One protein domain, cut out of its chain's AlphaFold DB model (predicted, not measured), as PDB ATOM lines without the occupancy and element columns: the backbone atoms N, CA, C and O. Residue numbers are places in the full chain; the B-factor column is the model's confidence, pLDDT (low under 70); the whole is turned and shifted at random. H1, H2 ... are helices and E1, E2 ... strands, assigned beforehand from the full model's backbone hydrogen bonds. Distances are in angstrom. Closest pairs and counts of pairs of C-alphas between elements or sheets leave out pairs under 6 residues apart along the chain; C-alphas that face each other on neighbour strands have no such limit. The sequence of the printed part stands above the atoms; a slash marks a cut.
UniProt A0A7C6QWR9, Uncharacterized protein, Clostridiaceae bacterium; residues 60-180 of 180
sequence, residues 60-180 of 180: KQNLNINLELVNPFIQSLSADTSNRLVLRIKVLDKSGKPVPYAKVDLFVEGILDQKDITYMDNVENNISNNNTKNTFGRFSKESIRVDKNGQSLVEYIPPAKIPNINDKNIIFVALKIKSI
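Overview. This is residues 60 to 180 of the 180 residues of an uncharacterized protein of Clostridiaceae bacterium (UniProt A0A7C6QWR9). With little regular structure, this is a loose sandwich of two antiparallel sheets, E1-E2-E5 and E4-E3-E6, partly face to face with their strands crossed; residues 117 to 133 stick out. The printed part has 121 residues, 46 in named elements, mostly strand, in the order E1 E2 E3 H1 E4 E5 E6. It is loose, with a radius of gyration of the C-alphas of 16.9 A, spanning 49 by 33 by 24 A.

Arrangement. E1, residues 63 to 69, and E2, residues 85 to 93, form a hairpin, with N 66 and O 90 within hydrogen-bond range at 2.9 A. E5, residues 151 to 157, is antiparallel to E2, N 87 to O 154 being 2.9 A. E3, residues 103 to 111, is antiparallel to E4, residues 143 to 145, N 104 to O 144 being 2.8 A, and to E6, residues 172 to 178, N 107 to O 176 being 3.1 A. The facing parts of the sheets are 8.6 A centre to centre. H1, residues 114 to 117, is on neither sheet and too short for an O i to N i+4 pair.

Along the chain. C-alpha 63 is at (37.195, 107.808, 63.337) and C-alpha 178 at (44.143, 100.323, 62.390). E2 is 25.8 A long and E3 25.0 A.

Size, cuts and confidence. The printed part has no cut. The links E1 to E2, H1 to E4 and E5 to E6 are long. Residues under pLDDT 70 include 111 to 135 and 161 to 175.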
ATOM      1  N   LYS A  60      40.298 109.281  57.959       92.06
ATOM      2  CA  LYS A  60      40.395 108.222  58.981       92.06
ATOM      3  C   LYS A  60      40.771 108.749  60.365       92.06
ATOM      4  O   LYS A  60      40.344 108.211  61.374       92.06
ATOM      5  N   GLN A  61      41.451 109.895  60.405       92.56
ATOM      6  CA  GLN A  61      41.765 110.656  61.623       92.56
ATOM      7  C   GLN A  61      40.516 111.112  62.405       92.56
ATOM      8  O   GLN A  61      40.623 111.575  63.537       92.56
ATOM      9  N   ASN A  62      39.331 111.058  61.785       92.75
ATOM     10  CA  ASN A  62      38.062 111.428  62.406       92.75
ATOM     11  C   ASN A  62      37.272 110.225  62.934       92.75
ATOM     12  O   ASN A  62      36.126 110.406  63.347       92.75
ATOM     13  N   LEU A  63      37.843 109.025  62.880       94.44
ATOM     14  CA  LEU A  63      37.195 107.808  63.337       94.44
ATOM     15  C   LEU A  63      37.650 107.482  64.756       94.44
ATOM     16  O   LEU A  63      38.837 107.536  65.068       94.44
ATOM     17  N   ASN A  64      36.689 107.133  65.596       95.56
ATOM     18  CA  ASN A  64      36.908 106.550  66.903       95.56
ATOM     19  C   ASN A  64      36.510 105.074  66.844       95.56
ATOM     20  O   ASN A  64      35.432 104.742  66.344       95.56
ATOM     21  N   ILE A  65      37.380 104.194  67.332       95.12
ATOM     22  CA  ILE A  65      37.142 102.755  67.319       95.12
ATOM     23  C   ILE A  65      37.100 102.262  68.754       95.12
ATOM     24  O   ILE A  65      38.107 102.288  69.457       95.12
ATOM     25  N   ASN A  66      35.933 101.777  69.161       95.38
ATOM     26  CA  ASN A  66      35.715 101.224  70.486       95.38
ATOM     27  C   ASN A  66      35.663  99.697  70.402       95.38
ATOM     28  O   ASN A  66      35.008  99.135  69.520       95.38
ATOM     29  N   LEU A  67      36.324  99.040  71.348       93.88
ATOM     30  CA  LEU A  67      36.263  97.599  71.566       93.88
ATOM     31  C   LEU A  67      35.503  97.327  72.861       93.88
ATOM     32  O   LEU A  67      35.841  97.877  73.905       93.88
ATOM     33  N   GLU A  68      34.501  96.461  72.800       94.62
ATOM     34  CA  GLU A  68      33.715  96.032  73.956       94.62
ATOM     35  C   GLU A  68      33.751  94.508  74.071       94.62
ATOM     36  O   GLU A  68      33.577  93.797  73.080       94.62
ATOM     37  N   LEU A  69      33.945  93.992  75.283       92.88
ATOM     38  CA  LEU A  69      33.862  92.559  75.546       92.88
ATOM     39  C   LEU A  69      32.393  92.113  75.565       92.88
ATOM     40  O   LEU A  69      31.584  92.671  76.303       92.88
ATOM     41  N   VAL A  70      32.043  91.110  74.758       95.12
ATOM     42  CA  VAL A  70      30.654  90.624  74.632       95.12
ATOM     43  C   VAL A  70      30.358  89.488  75.602       95.12
ATOM     44  O   VAL A  70      29.229  89.360  76.069       95.12
ATOM     45  N   ASN A  71      31.360  88.673  75.923       90.88
ATOM     46  CA  ASN A  71      31.247  87.540  76.833       90.88
ATOM     47  C   ASN A  71      32.121  87.739  78.085       90.88
ATOM     48  O   ASN A  71      33.180  87.124  78.208       90.88
ATOM     49  N   PRO A  72      31.675  88.569  79.048       83.06
ATOM     50  CA  PRO A  72      32.475  88.953  80.216       83.06
ATOM     51  C   PRO A  72      32.775  87.802  81.186       83.06
ATOM     52  O   PRO A  72      33.609  87.954  82.071       83.06
ATOM     53  N   PHE A  73      32.111  86.652  81.044       81.75
ATOM     54  CA  PHE A  73      32.295  85.499  81.929       81.75
ATOM     55  C   PHE A  73      33.560  84.679  81.632       81.75
ATOM     56  O   PHE A  73      33.871  83.754  82.379       81.75
ATOM     57  N   ILE A  74      34.305  85.014  80.575       78.31
ATOM     58  CA  ILE A  74      35.617  84.417  80.310       78.31
ATOM     59  C   ILE A  74      36.644  85.045  81.255       78.31
ATOM     60  O   ILE A  74      37.127  86.151  81.023       78.31
ATOM     61  N   GLN A  75      36.950  84.339  82.345       69.94
ATOM     62  CA  GLN A  75      37.899  84.793  83.370       69.94
ATOM     63  C   GLN A  75      39.355  84.439  83.047       69.94
ATOM     64  O   GLN A  75      40.271  85.104  83.524       69.94
ATOM     65  N   SER A  76      39.586  83.402  82.241       72.88
ATOM     66  CA  SER A  76      40.920  82.998  81.800       72.88
ATOM     67  C   SER A  76      40.902  82.729  80.304       72.88
ATOM     68  O   SER A  76      39.956  82.145  79.790       72.88
ATOM     69  N   LEU A  77      41.938  83.162  79.591       69.88
ATOM     70  CA  LEU A  77      42.130  82.828  78.183       69.88
ATOM     71  C   LEU A  77      42.842  81.477  78.119       69.88
ATOM     72  O   LEU A  77      44.021  81.383  78.452       69.88
ATOM     73  N   SER A  78      42.131  80.426  77.720       70.62
ATOM     74  CA  SER A  78      42.729  79.109  77.490       70.62
ATOM     75  C   SER A  78      42.634  78.732  76.019       70.62
ATOM     76  O   SER A  78      41.750  79.186  75.302       70.62
ATOM     77  N   ALA A  79      43.530  77.847  75.588       64.94
ATOM     78  CA  ALA A  79      43.558  77.230  74.260       64.94
ATOM     79  C   ALA A  79      42.268  76.503  73.847       64.94
ATOM     80  O   ALA A  79      42.188  75.969  72.738       64.94
ATOM     81  N   ASP A  80      41.301  76.394  74.756       70.94
ATOM     82  CA  ASP A  80      40.067  75.687  74.502       70.94
ATOM     83  C   ASP A  80      39.244  76.453  73.464       70.94
ATOM     84  O   ASP A  80      38.952  77.641  73.591       70.94
ATOM     85  N   THR A  81      38.835  75.749  72.415       67.12
ATOM     86  CA  THR A  81      37.962  76.285  71.372       67.12
ATOM     87  C   THR A  81      36.611  76.782  71.883       67.12
ATOM     88  O   THR A  81      35.970  77.557  71.170       67.12
ATOM     89  N   SER A  82      36.186  76.352  73.076       74.50
ATOM     90  CA  SER A  82      35.003  76.850  73.782       74.50
ATOM     91  C   SER A  82      35.244  78.181  74.511       74.50
ATOM     92  O   SER A  82      34.289  78.864  74.874       74.50
ATOM     93  N   ASN A  83      36.503  78.598  74.652       76.94
ATOM     94  CA  ASN A  83      36.932  79.760  75.421       76.94
ATOM     95  C   ASN A  83      37.377  80.928  74.519       76.94
ATOM     96  O   ASN A  83      38.435  81.537  74.692       76.94
ATOM     97  N   ARG A  84      36.572  81.216  73.488       84.31
ATOM     98  CA  ARG A  84      36.845  82.299  72.533       84.31
ATOM     99  C   ARG A  84      36.430  83.633  73.118       84.31
ATOM    100  O   ARG A  84      35.271  83.818  73.485       84.31
ATOM    101  N   LEU A  85      37.342  84.595  73.107       88.94
ATOM    102  CA  LEU A  85      37.017  85.963  73.473       88.94
ATOM    103  C   LEU A  85      36.241  86.607  72.320       88.94
ATOM    104  O   LEU A  85      36.759  86.719  71.208       88.94
ATOM    105  N   VAL A  86      35.001  87.017  72.567       92.94
ATOM    106  CA  VAL A  86      34.171  87.680  71.558       92.94
ATOM    107  C   VAL A  86      34.182  89.171  71.837       92.94
ATOM    108  O   VAL A  86      33.714  89.634  72.878       92.94
ATOM    109  N   LEU A  87      34.699  89.935  70.883       94.38
ATOM    110  CA  LEU A  87      34.775  91.384  70.964       94.38
ATOM    111  C   LEU A  87      33.781  92.008  69.994       94.38
ATOM    112  O   LEU A  87      33.629  91.569  68.853       94.38
ATOM    113  N   ARG A  88      33.120  93.069  70.444       96.62
ATOM    114  CA  ARG A  88      32.324  93.957  69.609       96.62
ATOM    115  C   ARG A  88      33.159  95.175  69.271       96.62
ATOM    116  O   ARG A  88      33.557  95.927  70.153       96.62
ATOM    117  N   ILE A  89      33.380  95.383  67.985       96.88
ATOM    118  CA  ILE A  89      33.996  96.589  67.449       96.88
ATOM    119  C   ILE A  89      32.876  97.571  67.122       96.88
ATOM    120  O   ILE A  89      31.904  97.187  66.470       96.88
ATOM    121  N   LYS A  90      33.016  98.831  67.534       97.50
ATOM    122  CA  LYS A  90      32.162  99.946  67.112       97.50
ATOM    123  C   LYS A  90      33.024 101.028  66.476       97.50
ATOM    124  O   LYS A  90      33.969 101.494  67.103       97.50
ATOM    125  N   VAL A  91      32.686 101.444  65.261       96.31
ATOM    126  CA  VAL A  91      33.355 102.545  64.559       96.31
ATOM    127  C   VAL A  91      32.415 103.739  64.520       96.31
ATOM    128  O   VAL A  91      31.347 103.687  63.905       96.31
ATOM    129  N   LEU A  92      32.820 104.810  65.190       96.50
ATOM    130  CA  LEU A  92      32.074 106.053  65.315       96.50
ATOM    131  C   LEU A  92      32.863 107.197  64.672       96.50
ATOM    132  O   LEU A  92      34.089 107.162  64.621       96.50
ATOM    133  N   ASP A  93      32.184 108.226  64.185       96.00
ATOM    134  CA  ASP A  93      32.826 109.478  63.798       96.00
ATOM    135  C   ASP A  93      33.052 110.391  65.019       96.00
ATOM    136  O   ASP A  93      32.620 110.104  66.138       96.00
ATOM    137  N   LYS A  94      33.709 111.538  64.806       95.31
ATOM    138  CA  LYS A  94      33.915 112.574  65.838       95.31
ATOM    139  C   LYS A  94      32.625 113.093  66.486       95.31
ATOM    140  O   LYS A  94      32.693 113.649  67.576       95.31
ATOM    141  N   SER A  95      31.474 112.946  65.829       96.38
ATOM    142  CA  SER A  95      30.165 113.330  66.374       96.38
ATOM    143  C   SER A  95      29.476 112.200  67.149       96.38
ATOM    144  O   SER A  95      28.360 112.381  67.628       96.38
ATOM    145  N   GLY A  96      30.124 111.035  67.273       96.44
ATOM    146  CA  GLY A  96      29.579 109.847  67.926       96.44
ATOM    147  C   GLY A  96      28.613 109.043  67.054       96.44
ATOM    148  O   GLY A  96      27.974 108.119  67.554       96.44
ATOM    149  N   LYS A  97      28.481 109.366  65.760       96.75
ATOM    150  CA  LYS A  97      27.597 108.634  64.843       96.75
ATOM    151  C   LYS A  97      28.305 107.414  64.264       96.75
ATOM    152  O   LYS A  97      29.496 107.490  63.972       96.75
ATOM    153  N   PRO A  98      27.592 106.300  64.045       97.06
ATOM    154  CA  PRO A  98      28.192 105.111  63.462       97.06
ATOM    155  C   PRO A  98      28.650 105.346  62.024       97.06
ATOM    156  O   PRO A  98      27.944 105.972  61.228       97.06
ATOM    157  N   VAL A  99      29.815 104.795  61.682       96.19
ATOM    158  CA  VAL A  99      30.364 104.828  60.324       96.19
ATOM    159  C   VAL A  99      30.144 103.463  59.674       96.19
ATOM    160  O   VAL A  99      30.875 102.515  59.971       96.19
ATOM    161  N   PRO A 100      29.119 103.323  58.815       96.31
ATOM    162  CA  PRO A 100      28.755 102.035  58.253       96.31
ATOM    163  C   PRO A 100      29.831 101.531  57.292       96.31
ATOM    164  O   PRO A 100      30.454 102.317  56.577       96.31
ATOM    165  N   TYR A 101      30.021 100.211  57.249       95.88
ATOM    166  CA  TYR A 101      30.934  99.535  56.314       95.88
ATOM    167  C   TYR A 101      32.408  99.940  56.412       95.88
ATOM    168  O   TYR A 101      33.202  99.578  55.536       95.88
ATOM    169  N   ALA A 102      32.791 100.639  57.485       95.88
ATOM    170  CA  ALA A 102      34.178 100.943  57.790       95.88
ATOM    171  C   ALA A 102      35.022  99.668  57.845       95.88
ATOM    172  O   ALA A 102      34.616  98.665  58.441       95.88
ATOM    173  N   LYS A 103      36.189  99.713  57.198       96.12
ATOM    174  CA  LYS A 103      37.159  98.622  57.226       96.12
ATOM    175  C   LYS A 103      38.032  98.757  58.471       96.12
ATOM    176  O   LYS A 103      38.554  99.831  58.760       96.12
ATOM    177  N   VAL A 104      38.183  97.654  59.187       94.75
ATOM    178  CA  VAL A 104      38.966  97.560  60.413       94.75
ATOM    179  C   VAL A 104      39.938  96.402  60.268       94.75
ATOM    180  O   VAL A 104      39.507  95.256  60.122       94.75
ATOM    181  N   ASP A 105      41.231  96.709  60.322       93.44
ATOM    182  CA  ASP A 105      42.278  95.697  60.397       93.44
ATOM    183  C   ASP A 105      42.658  95.457  61.863       93.44
ATOM    184  O   ASP A 105      42.778  96.396  62.661       93.44
ATOM    185  N   LEU A 106      42.822  94.185  62.209       90.69
ATOM    186  CA  LEU A 106      42.957  93.681  63.566       90.69
ATOM    187  C   LEU A 106      44.288  92.965  63.721       90.69
ATOM    188  O   LEU A 106      44.556  91.972  63.045       90.69
ATOM    189  N   PHE A 107      45.088  93.445  64.667       87.38
ATOM    190  CA  PHE A 107      46.393  92.882  64.970       87.38
ATOM    191  C   PHE A 107      46.508  92.588  66.459       87.38
ATOM    192  O   PHE A 107      45.957  93.295  67.308       87.38
ATOM    193  N   VAL A 108      47.241  91.524  66.756       85.25
ATOM    194  CA  VAL A 108      47.581  91.123  68.115       85.25
ATOM    195  C   VAL A 108      49.051  91.453  68.304       85.25
ATOM    196  O   VAL A 108      49.894  90.887  67.611       85.25
ATOM    197  N   GLU A 109      49.348  92.390  69.198       78.44
ATOM    198  CA  GLU A 109      50.715  92.769  69.547       78.44
ATOM    199  C   GLU A 109      50.993  92.262  70.967       78.44
ATOM    200  O   GLU A 109      50.285  92.601  71.921       78.44
ATOM    201  N   GLY A 110      51.977  91.373  71.099       70.50
ATOM    202  CA  GLY A 110      52.441  90.916  72.403       70.50
ATOM    203  C   GLY A 110      53.396  91.944  72.986       70.50
ATOM    204  O   GLY A 110      54.409  92.252  72.362       70.50
ATOM    205  N   ILE A 111      53.088  92.466  74.172       67.50
ATOM    206  CA  ILE A 111      54.033  93.291  74.922       67.50
ATOM    207  C   ILE A 111      54.779  92.351  75.868       67.50
ATOM    208  O   ILE A 111      54.184  91.787  76.786       67.50
ATOM    209  N   LEU A 112      56.068  92.147  75.604       65.56
ATOM    210  CA  LEU A 112      56.970  91.456  76.520       65.56
ATOM    211  C   LEU A 112      57.645  92.503  77.406       65.56
ATOM    212  O   LEU A 112      58.179  93.490  76.894       65.56
ATOM    213  N   ASP A 113      57.627  92.299  78.722       63.97
ATOM    214  CA  ASP A 113      58.364  93.165  79.637       63.97
ATOM    215  C   ASP A 113      59.865  93.072  79.332       63.97
ATOM    216  O   ASP A 113      60.449  91.992  79.247       63.97
ATOM    217  N   GLN A 114      60.506  94.233  79.185       58.12
ATOM    218  CA  GLN A 114      61.895  94.388  78.730       58.12
ATOM    219  C   GLN A 114      62.923  93.576  79.536       58.12
ATOM    220  O   GLN A 114      63.989  93.239  79.027       58.12
ATOM    221  N   LYS A 115      62.590  93.236  80.787       63.34
ATOM    222  CA  LYS A 115      63.431  92.444  81.691       63.34
ATOM    223  C   LYS A 115      63.597  90.985  81.240       63.34
ATOM    224  O   LYS A 115      64.601  90.368  81.586       63.34
ATOM    225  N   ASP A 116      62.665  90.469  80.440       56.88
ATOM    226  CA  ASP A 116      62.699  89.101  79.911       56.88
ATOM    227  C   ASP A 116      63.325  89.017  78.502       56.88
ATOM    228  O   ASP A 116      63.674  87.930  78.043       56.88
ATOM    229  N   ILE A 117      63.529  90.157  77.823       59.25
ATOM    230  CA  ILE A 117      64.081  90.222  76.453       59.25
ATOM    231  C   ILE A 117      65.600  89.982  76.441       59.25
ATOM    232  O   ILE A 117      66.136  89.409  75.495       59.25
ATOM    233  N   THR A 118      66.304  90.305  77.534       54.62
ATOM    234  CA  THR A 118      67.774  90.185  77.628       54.62
ATOM    235  C   THR A 118      68.291  88.745  77.462       54.62
ATOM    236  O   THR A 118      69.475  88.539  77.213       54.62
ATOM    237  N   TYR A 119      67.416  87.735  77.547       53.66
ATOM    238  CA  TYR A 119      67.764  86.331  77.303       53.66
ATOM    239  C   TYR A 119      67.466  85.835  75.875       53.66
ATOM    240  O   TYR A 119      67.810  84.694  75.566       53.66
ATOM    241  N   MET A 120      66.877  86.658  74.994       52.72
ATOM    242  CA  MET A 120      66.498  86.271  73.622       52.72
ATOM    243  C   MET A 120      67.314  86.970  72.517       52.72
ATOM    244  O   MET A 120      67.449  86.410  71.429       52.72
ATOM    245  N   ASP A 121      67.953  88.111  72.805       51.88
ATOM    246  CA  ASP A 121      68.684  88.919  71.804       51.88
ATOM    247  C   ASP A 121      69.889  88.207  71.151       51.88
ATOM    248  O   ASP A 121      70.318  88.573  70.058       51.88
ATOM    249  N   ASN A 122      70.423  87.139  71.755       53.66
ATOM    250  CA  ASN A 122      71.548  86.390  71.174       53.66
ATOM    251  C   ASN A 122      71.131  85.305  70.157       53.66
ATOM    252  O   ASN A 122      72.001  84.629  69.607       53.66
ATOM    253  N   VAL A 123      69.831  85.124  69.890       57.28
ATOM    254  CA  VAL A 123      69.315  84.098  68.955       57.28
ATOM    255  C   VAL A 123      68.702  84.711  67.681       57.28
ATOM    256  O   VAL A 123      68.562  84.020  66.670       57.28
ATOM    257  N   GLU A 124      68.402  86.013  67.665       53.50
ATOM    258  CA  GLU A 124      67.640  86.654  66.576       53.50
ATOM    259  C   GLU A 124      68.421  86.913  65.276       53.50
ATOM    260  O   GLU A 124      67.813  87.018  64.211       53.50
ATOM    261  N   ASN A 125      69.756  86.903  65.292       53.34
ATOM    262  CA  ASN A 125      70.536  87.240  64.091       53.34
ATOM    263  C   ASN A 125      70.553  86.161  62.984       53.34
ATOM    264  O   ASN A 125      71.142  86.394  61.933       53.34
ATOM    265  N   ASN A 126      69.891  85.009  63.163       53.50
ATOM    266  CA  ASN A 126      69.855  83.934  62.154       53.50
ATOM    267  C   ASN A 126      68.450  83.568  61.635       53.50
ATOM    268  O   ASN A 126      68.325  82.637  60.840       53.50
ATOM    269  N   ILE A 127      67.383  84.273  62.037       52.59
ATOM    270  CA  ILE A 127      65.995  83.894  61.693       52.59
ATOM    271  C   ILE A 127      65.217  85.084  61.107       52.59
ATOM    272  O   ILE A 127      64.085  85.363  61.473       52.59
ATOM    273  N   SER A 128      65.812  85.802  60.152       47.84
ATOM    274  CA  SER A 128      65.154  86.953  59.509       47.84
ATOM    275  C   SER A 128      64.175  86.592  58.373       47.84
ATOM    276  O   SER A 128      63.609  87.505  57.782       47.84
ATOM    277  N   ASN A 129      63.944  85.316  58.027       52.69
ATOM    278  CA  ASN A 129      63.222  84.988  56.779       52.69
ATOM    279  C   ASN A 129      62.023  84.037  56.868       52.69
ATOM    280  O   ASN A 129      61.419  83.762  55.836       52.69
ATOM    281  N   ASN A 130      61.610  83.573  58.048       45.06
ATOM    282  CA  ASN A 130      60.491  82.633  58.134       45.06
ATOM    283  C   ASN A 130      59.445  83.110  59.134       45.06
ATOM    284  O   ASN A 130      59.652  82.948  60.330       45.06
ATOM    285  N   ASN A 131      58.331  83.645  58.610       49.81
ATOM    286  CA  ASN A 131      56.981  83.633  59.190       49.81
ATOM    287  C   ASN A 131      56.951  83.227  60.670       49.81
ATOM    288  O   ASN A 131      56.574  82.096  61.000       49.81
ATOM    289  N   THR A 132      57.385  84.123  61.559       50.31
ATOM    290  CA  THR A 132      57.320  83.891  62.996       50.31
ATOM    291  C   THR A 132      55.845  83.786  63.355       50.31
ATOM    292  O   THR A 132      55.082  84.747  63.356       50.31
ATOM    293  N   LYS A 133      55.407  82.540  63.537       57.06
ATOM    294  CA  LYS A 133      54.051  82.160  63.924       57.06
ATOM    295  C   LYS A 133      53.703  82.950  65.187       57.06
ATOM    296  O   LYS A 133      54.310  82.695  66.222       57.06
ATOM    297  N   ASN A 134      52.752  83.882  65.094       57.88
ATOM    298  CA  ASN A 134      52.277  84.679  66.229       57.88
ATOM    299  C   ASN A 134      51.999  83.779  67.444       57.88
ATOM    300  O   ASN A 134      51.031  83.016  67.467       57.88
ATOM    301  N   THR A 135      52.857  83.871  68.458       69.19
ATOM    302  CA  THR A 135      52.759  83.129  69.725       69.19
ATOM    303  C   THR A 135      51.717  83.725  70.668       69.19
ATOM    304  O   THR A 135      51.402  83.119  71.684       69.19
ATOM    305  N   PHE A 136      51.139  84.876  70.312       77.50
ATOM    306  CA  PHE A 136      50.185  85.637  71.123       77.50
ATOM    307  C   PHE A 136      48.719  85.407  70.733       77.50
ATOM    308  O   PHE A 136      47.839  86.135  71.178       77.50
ATOM    309  N   GLY A 137      48.433  84.395  69.913       84.62
ATOM    310  CA  GLY A 137      47.083  84.112  69.421       84.62
ATOM    311  C   GLY A 137      46.750  84.887  68.149       84.62
ATOM    312  O   GLY A 137      47.622  85.475  67.508       84.62
ATOM    313  N   ARG A 138      45.482  84.836  67.737       86.94
ATOM    314  CA  ARG A 138      45.016  85.470  66.495       86.94
ATOM    315  C   ARG A 138      43.528  85.773  66.519       86.94
ATOM    316  O   ARG A 138      42.756  85.086  67.181       86.94
ATOM    317  N   PHE A 139      43.110  86.736  65.711       88.81
ATOM    318  CA  PHE A 139      41.702  86.882  65.361       88.81
ATOM    319  C   PHE A 139      41.281  85.820  64.341       88.81
ATOM    320  O   PHE A 139      42.082  85.388  63.512       88.81
ATOM    321  N   SER A 140      40.011  85.413  64.367       89.31
ATOM    322  CA  SER A 140      39.442  84.539  63.331       89.31
ATOM    323  C   SER A 140      39.431  85.204  61.948       89.31
ATOM    324  O   SER A 140      39.494  84.515  60.930       89.31
ATOM    325  N   LYS A 141      39.379  86.543  61.916       90.62
ATOM    326  CA  LYS A 141      39.504  87.391  60.726       90.62
ATOM    327  C   LYS A 141      40.403  88.582  61.047       90.62
ATOM    328  O   LYS A 141      40.121  89.317  61.985       90.62
ATOM    329  N   GLU A 142      41.442  88.794  60.246       89.75
ATOM    330  CA  GLU A 142      42.401  89.902  60.418       89.75
ATOM    331  C   GLU A 142      41.889  91.231  59.848       89.75
ATOM    332  O   GLU A 142      42.363  92.295  60.218       89.75
ATOM    333  N   SER A 143      40.897  91.186  58.958       93.75
ATOM    334  CA  SER A 143      40.257  92.368  58.382       93.75
ATOM    335  C   SER A 143      38.754  92.146  58.331       93.75
ATOM    336  O   SER A 143      38.280  91.132  57.808       93.75
ATOM    337  N   ILE A 144      37.991  93.117  58.821       95.69
ATOM    338  CA  ILE A 144      36.533  93.064  58.838       95.69
ATOM    339  C   ILE A 144      35.931  94.399  58.404       95.69
ATOM    340  O   ILE A 144      36.497  95.461  58.644       95.69
ATOM    341  N   ARG A 145      34.763  94.352  57.754       95.69
ATOM    342  CA  ARG A 145      33.917  95.534  57.563       95.69
ATOM    343  C   ARG A 145      32.793  95.513  58.587       95.69
ATOM    344  O   ARG A 145      32.173  94.470  58.798       95.69
ATOM    345  N   VAL A 146      32.551  96.652  59.227       96.44
ATOM    346  CA  VAL A 146      31.416  96.806  60.141       96.44
ATOM    347  C   VAL A 146      30.090  96.855  59.383       96.44
ATOM    348  O   VAL A 146      30.047  97.131  58.186       96.44
ATOM    349  N   ASP A 147      28.996  96.551  60.063       96.88
ATOM    350  CA  ASP A 147      27.658  96.554  59.488       96.88
ATOM    351  C   ASP A 147      27.127  97.984  59.238       96.88
ATOM    352  O   ASP A 147      27.824  98.992  59.394       96.88
ATOM    353  N   LYS A 148      25.848  98.084  58.856       96.12
ATOM    354  CA  LYS A 148      25.151  99.365  58.654       96.12
ATOM    355  C   LYS A 148      25.034 100.226  59.924       96.12
ATOM    356  O   LYS A 148      24.752 101.413  59.817       96.12
ATOM    357  N   ASN A 149      25.232  99.639  61.104       97.81
ATOM    358  CA  ASN A 149      25.198 100.317  62.398       97.81
ATOM    359  C   ASN A 149      26.607 100.667  62.894       97.81
ATOM    360  O   ASN A 149      26.760 101.085  64.042       97.81
ATOM    361  N   GLY A 150      27.638 100.479  62.063       96.88
ATOM    362  CA  GLY A 150      29.022 100.724  62.445       96.88
ATOM    363  C   GLY A 150      29.555  99.704  63.453       96.88
ATOM    364  O   GLY A 150      30.492 100.029  64.177       96.88
ATOM    365  N   GLN A 151      28.968  98.502  63.543       98.06
ATOM    366  CA  GLN A 151      29.376  97.474  64.505       98.06
ATOM    367  C   GLN A 151      29.807  96.168  63.837       98.06
ATOM    368  O   GLN A 151      29.354  95.824  62.748       98.06
ATOM    369  N   SER A 152      30.678  95.407  64.496       97.50
ATOM    370  CA  SER A 152      30.973  94.028  64.103       97.50
ATOM    371  C   SER A 152      31.385  93.172  65.289       97.50
ATOM    372  O   SER A 152      31.883  93.693  66.285       97.50
ATOM    373  N   LEU A 153      31.183  91.861  65.177       96.94
ATOM    374  CA  LEU A 153      31.666  90.880  66.145       96.94
ATOM    375  C   LEU A 153      32.902  90.187  65.591       96.94
ATOM    376  O   LEU A 153      32.917  89.758  64.434       96.94
ATOM    377  N   VAL A 154      33.922  90.061  66.428       95.38
ATOM    378  CA  VAL A 154      35.152  89.348  66.098       95.38
ATOM    379  C   VAL A 154      35.514  88.392  67.211       95.38
ATOM    380  O   VAL A 154      35.297  88.663  68.390       95.38
ATOM    381  N   GLU A 155      36.066  87.256  66.814       93.44
ATOM    382  CA  GLU A 155      36.512  86.227  67.740       93.44
ATOM    383  C   GLU A 155      38.030  86.286  67.815       93.44
ATOM    384  O   GLU A 155      38.714  86.167  66.794       93.44
ATOM    385  N   TYR A 156      38.549  86.466  69.020       91.19
ATOM    386  CA  TYR A 156      39.956  86.281  69.317       91.19
ATOM    387  C   TYR A 156      40.169  84.869  69.866       91.19
ATOM    388  O   TYR A 156      39.471  84.407  70.774       91.19
ATOM    389  N   ILE A 157      41.135  84.184  69.266       87.44
ATOM    390  CA  ILE A 157      41.559  82.835  69.609       87.44
ATOM    391  C   ILE A 157      42.902  82.972  70.333       87.44
ATOM    392  O   ILE A 157      43.900  83.318  69.685       87.44
ATOM    393  N   PRO A 158      42.949  82.722  71.651       83.94
ATOM    394  CA  PRO A 158      44.196  82.775  72.400       83.94
ATOM    395  C   PRO A 158      45.180  81.694  71.918       83.94
ATOM    396  O   PRO A 158      44.775  80.698  71.305       83.94
ATOM    397  N   PRO A 159      46.488  81.874  72.152       81.62
ATOM    398  CA  PRO A 159      47.484  80.881  71.772       81.62
ATOM    399  C   PRO A 159      47.320  79.590  72.582       81.62
ATOM    400  O   PRO A 159      46.922  79.613  73.744       81.62
ATOM    401  N   ALA A 160      47.670  78.451  71.977       73.75
ATOM    402  CA  ALA A 160      47.469  77.149  72.614       73.75
ATOM    403  C   ALA A 160      48.378  76.916  73.836       73.75
ATOM    404  O   ALA A 160      48.006  76.254  74.802       73.75
ATOM    405  N   LYS A 161      49.600  77.442  73.770       68.81
ATOM    406  CA  LYS A 161      50.593  77.431  74.839       68.81
ATOM    407  C   LYS A 161      51.620  78.492  74.494       68.81
ATOM    408  O   LYS A 161      52.029  78.573  73.335       68.81
ATOM    409  N   ILE A 162      52.038  79.278  75.476       64.69
ATOM    410  CA  ILE A 162      53.109  80.246  75.274       64.69
ATOM    411  C   ILE A 162      54.382  79.571  75.788       64.69
ATOM    412  O   ILE A 162      54.481  79.306  76.987       64.69
ATOM    413  N   PRO A 163      55.287  79.130  74.895       57.50
ATOM    414  CA  PRO A 163      56.466  78.386  75.316       57.50
ATOM    415  C   PRO A 163      57.342  79.265  76.224       57.50
ATOM    416  O   PRO A 163      57.576  80.425  75.910       57.50
ATOM    417  N   ASN A 164      57.837  78.691  77.327       57.91
ATOM    418  CA  ASN A 164      58.817  79.287  78.253       57.91
ATOM    419  C   ASN A 164      58.389  80.481  79.122       57.91
ATOM    420  O   ASN A 164      59.249  81.131  79.711       57.91
ATOM    421  N   ILE A 165      57.096  80.740  79.299       60.69
ATOM    422  CA  ILE A 165      56.661  81.737  80.284       60.69
ATOM    423  C   ILE A 165      56.359  81.014  81.595       60.69
ATOM    424  O   ILE A 165      55.428  80.219  81.667       60.69
ATOM    425  N   ASN A 166      57.192  81.246  82.615       58.94
ATOM    426  CA  ASN A 166      56.893  80.812  83.979       58.94
ATOM    427  C   ASN A 166      55.523  81.377  84.375       58.94
ATOM    428  O   ASN A 166      55.278  82.559  84.143       58.94
ATOM    429  N   ASP A 167      54.677  80.575  85.030       58.19
ATOM    430  CA  ASP A 167      53.272  80.888  85.382       58.19
ATOM    431  C   ASP A 167      53.056  82.203  86.173       58.19
ATOM    432  O   ASP A 167      51.926  82.589  86.462       58.19
ATOM    433  N   LYS A 168      54.132  82.905  86.546       55.22
ATOM    434  CA  LYS A 168      54.124  84.192  87.250       55.22
ATOM    435  C   LYS A 168      54.159  85.420  86.336       55.22
ATOM    436  O   LYS A 168      53.912  86.518  86.830       55.22
ATOM    437  N   ASN A 169      54.459  85.268  85.050       54.59
ATOM    438  CA  ASN A 169      54.561  86.403  84.135       54.59
ATOM    439  C   ASN A 169      53.197  86.665  83.481       54.59
ATOM    440  O   ASN A 169      52.687  85.859  82.703       54.59
ATOM    441  N   ILE A 170      52.596  87.804  83.831       53.75
ATOM    442  CA  ILE A 170      51.342  88.280  83.244       53.75
ATOM    443  C   ILE A 170      51.660  88.835  81.858       53.75
ATOM    444  O   ILE A 170      52.429  89.780  81.724       53.75
ATOM    445  N   ILE A 171      51.053  88.262  80.823       55.91
ATOM    446  CA  ILE A 171      51.208  88.752  79.453       55.91
ATOM    447  C   ILE A 171      50.073  89.718  79.168       55.91
ATOM    448  O   ILE A 171      48.900  89.338  79.172       55.91
ATOM    449  N   PHE A 172      50.431  90.959  78.868       56.34
ATOM    450  CA  PHE A 172      49.488  91.932  78.349       56.34
ATOM    451  C   PHE A 172      49.404  91.766  76.832       56.34
ATOM    452  O   PHE A 172      50.347  92.044  76.093       56.34
ATOM    453  N   VAL A 173      48.253  91.287  76.363       60.16
ATOM    454  CA  VAL A 173      47.937  91.272  74.936       60.16
ATOM    455  C   VAL A 173      47.351  92.631  74.579       60.16
ATOM    456  O   VAL A 173      46.229  92.954  74.976       60.16
ATOM    457  N   ALA A 174      48.104  93.434  73.830       67.69
ATOM    458  CA  ALA A 174      47.599  94.686  73.295       67.69
ATOM    459  C   ALA A 174      46.881  94.410  71.971       67.69
ATOM    460  O   ALA A 174      47.448  93.877  71.013       67.69
ATOM    461  N   LEU A 175      45.604  94.780  71.912       68.00
ATOM    462  CA  LEU A 175      44.836  94.728  70.678       68.00
ATOM    463  C   LEU A 175      45.016  96.045  69.943       68.00
ATOM    464  O   LEU A 175      44.575  97.097  70.407       68.00
ATOM    465  N   LYS A 176      45.665  95.979  68.785       72.50
ATOM    466  CA  LYS A 176      45.899  97.150  67.951       72.50
ATOM    467  C   LYS A 176      44.913  97.149  66.807       72.50
ATOM    468  O   LYS A 176      44.828  96.193  66.036       72.50
ATOM    469  N   ILE A 177      44.189  98.254  66.693       70.38
ATOM    470  CA  ILE A 177      43.274  98.482  65.590       70.38
ATOM    471  C   ILE A 177      43.829  99.578  64.700       70.38
ATOM    472  O   ILE A 177      44.189 100.656  65.174       70.38
ATOM    473  N   LYS A 178      43.837  99.314  63.395       76.56
ATOM    474  CA  LYS A 178      44.143 100.323  62.390       76.56
ATOM    475  C   LYS A 178      42.948 100.496  61.458       76.56
ATOM    476  O   LYS A 178      42.447  99.531  60.887       76.56
ATOM    477  N   SER A 179      42.503 101.741  61.299       68.12
ATOM    478  CA  SER A 179      41.663 102.128  60.165       68.12
ATOM    479  C   SER A 179      42.589 102.478  59.004       68.12
ATOM    480  O   SER A 179      43.485 103.312  59.165       68.12
ATOM    481  N   ILE A 180      42.407 101.792  57.870       61.69
ATOM    482  CA  ILE A 180      43.030 102.158  56.588       61.69
ATOM    483  C   ILE A 180      42.235 103.296  55.956       61.69
ATOM    484  O   ILE A 180      40.983 103.187  55.926       61.69
TER     485      ILE A 180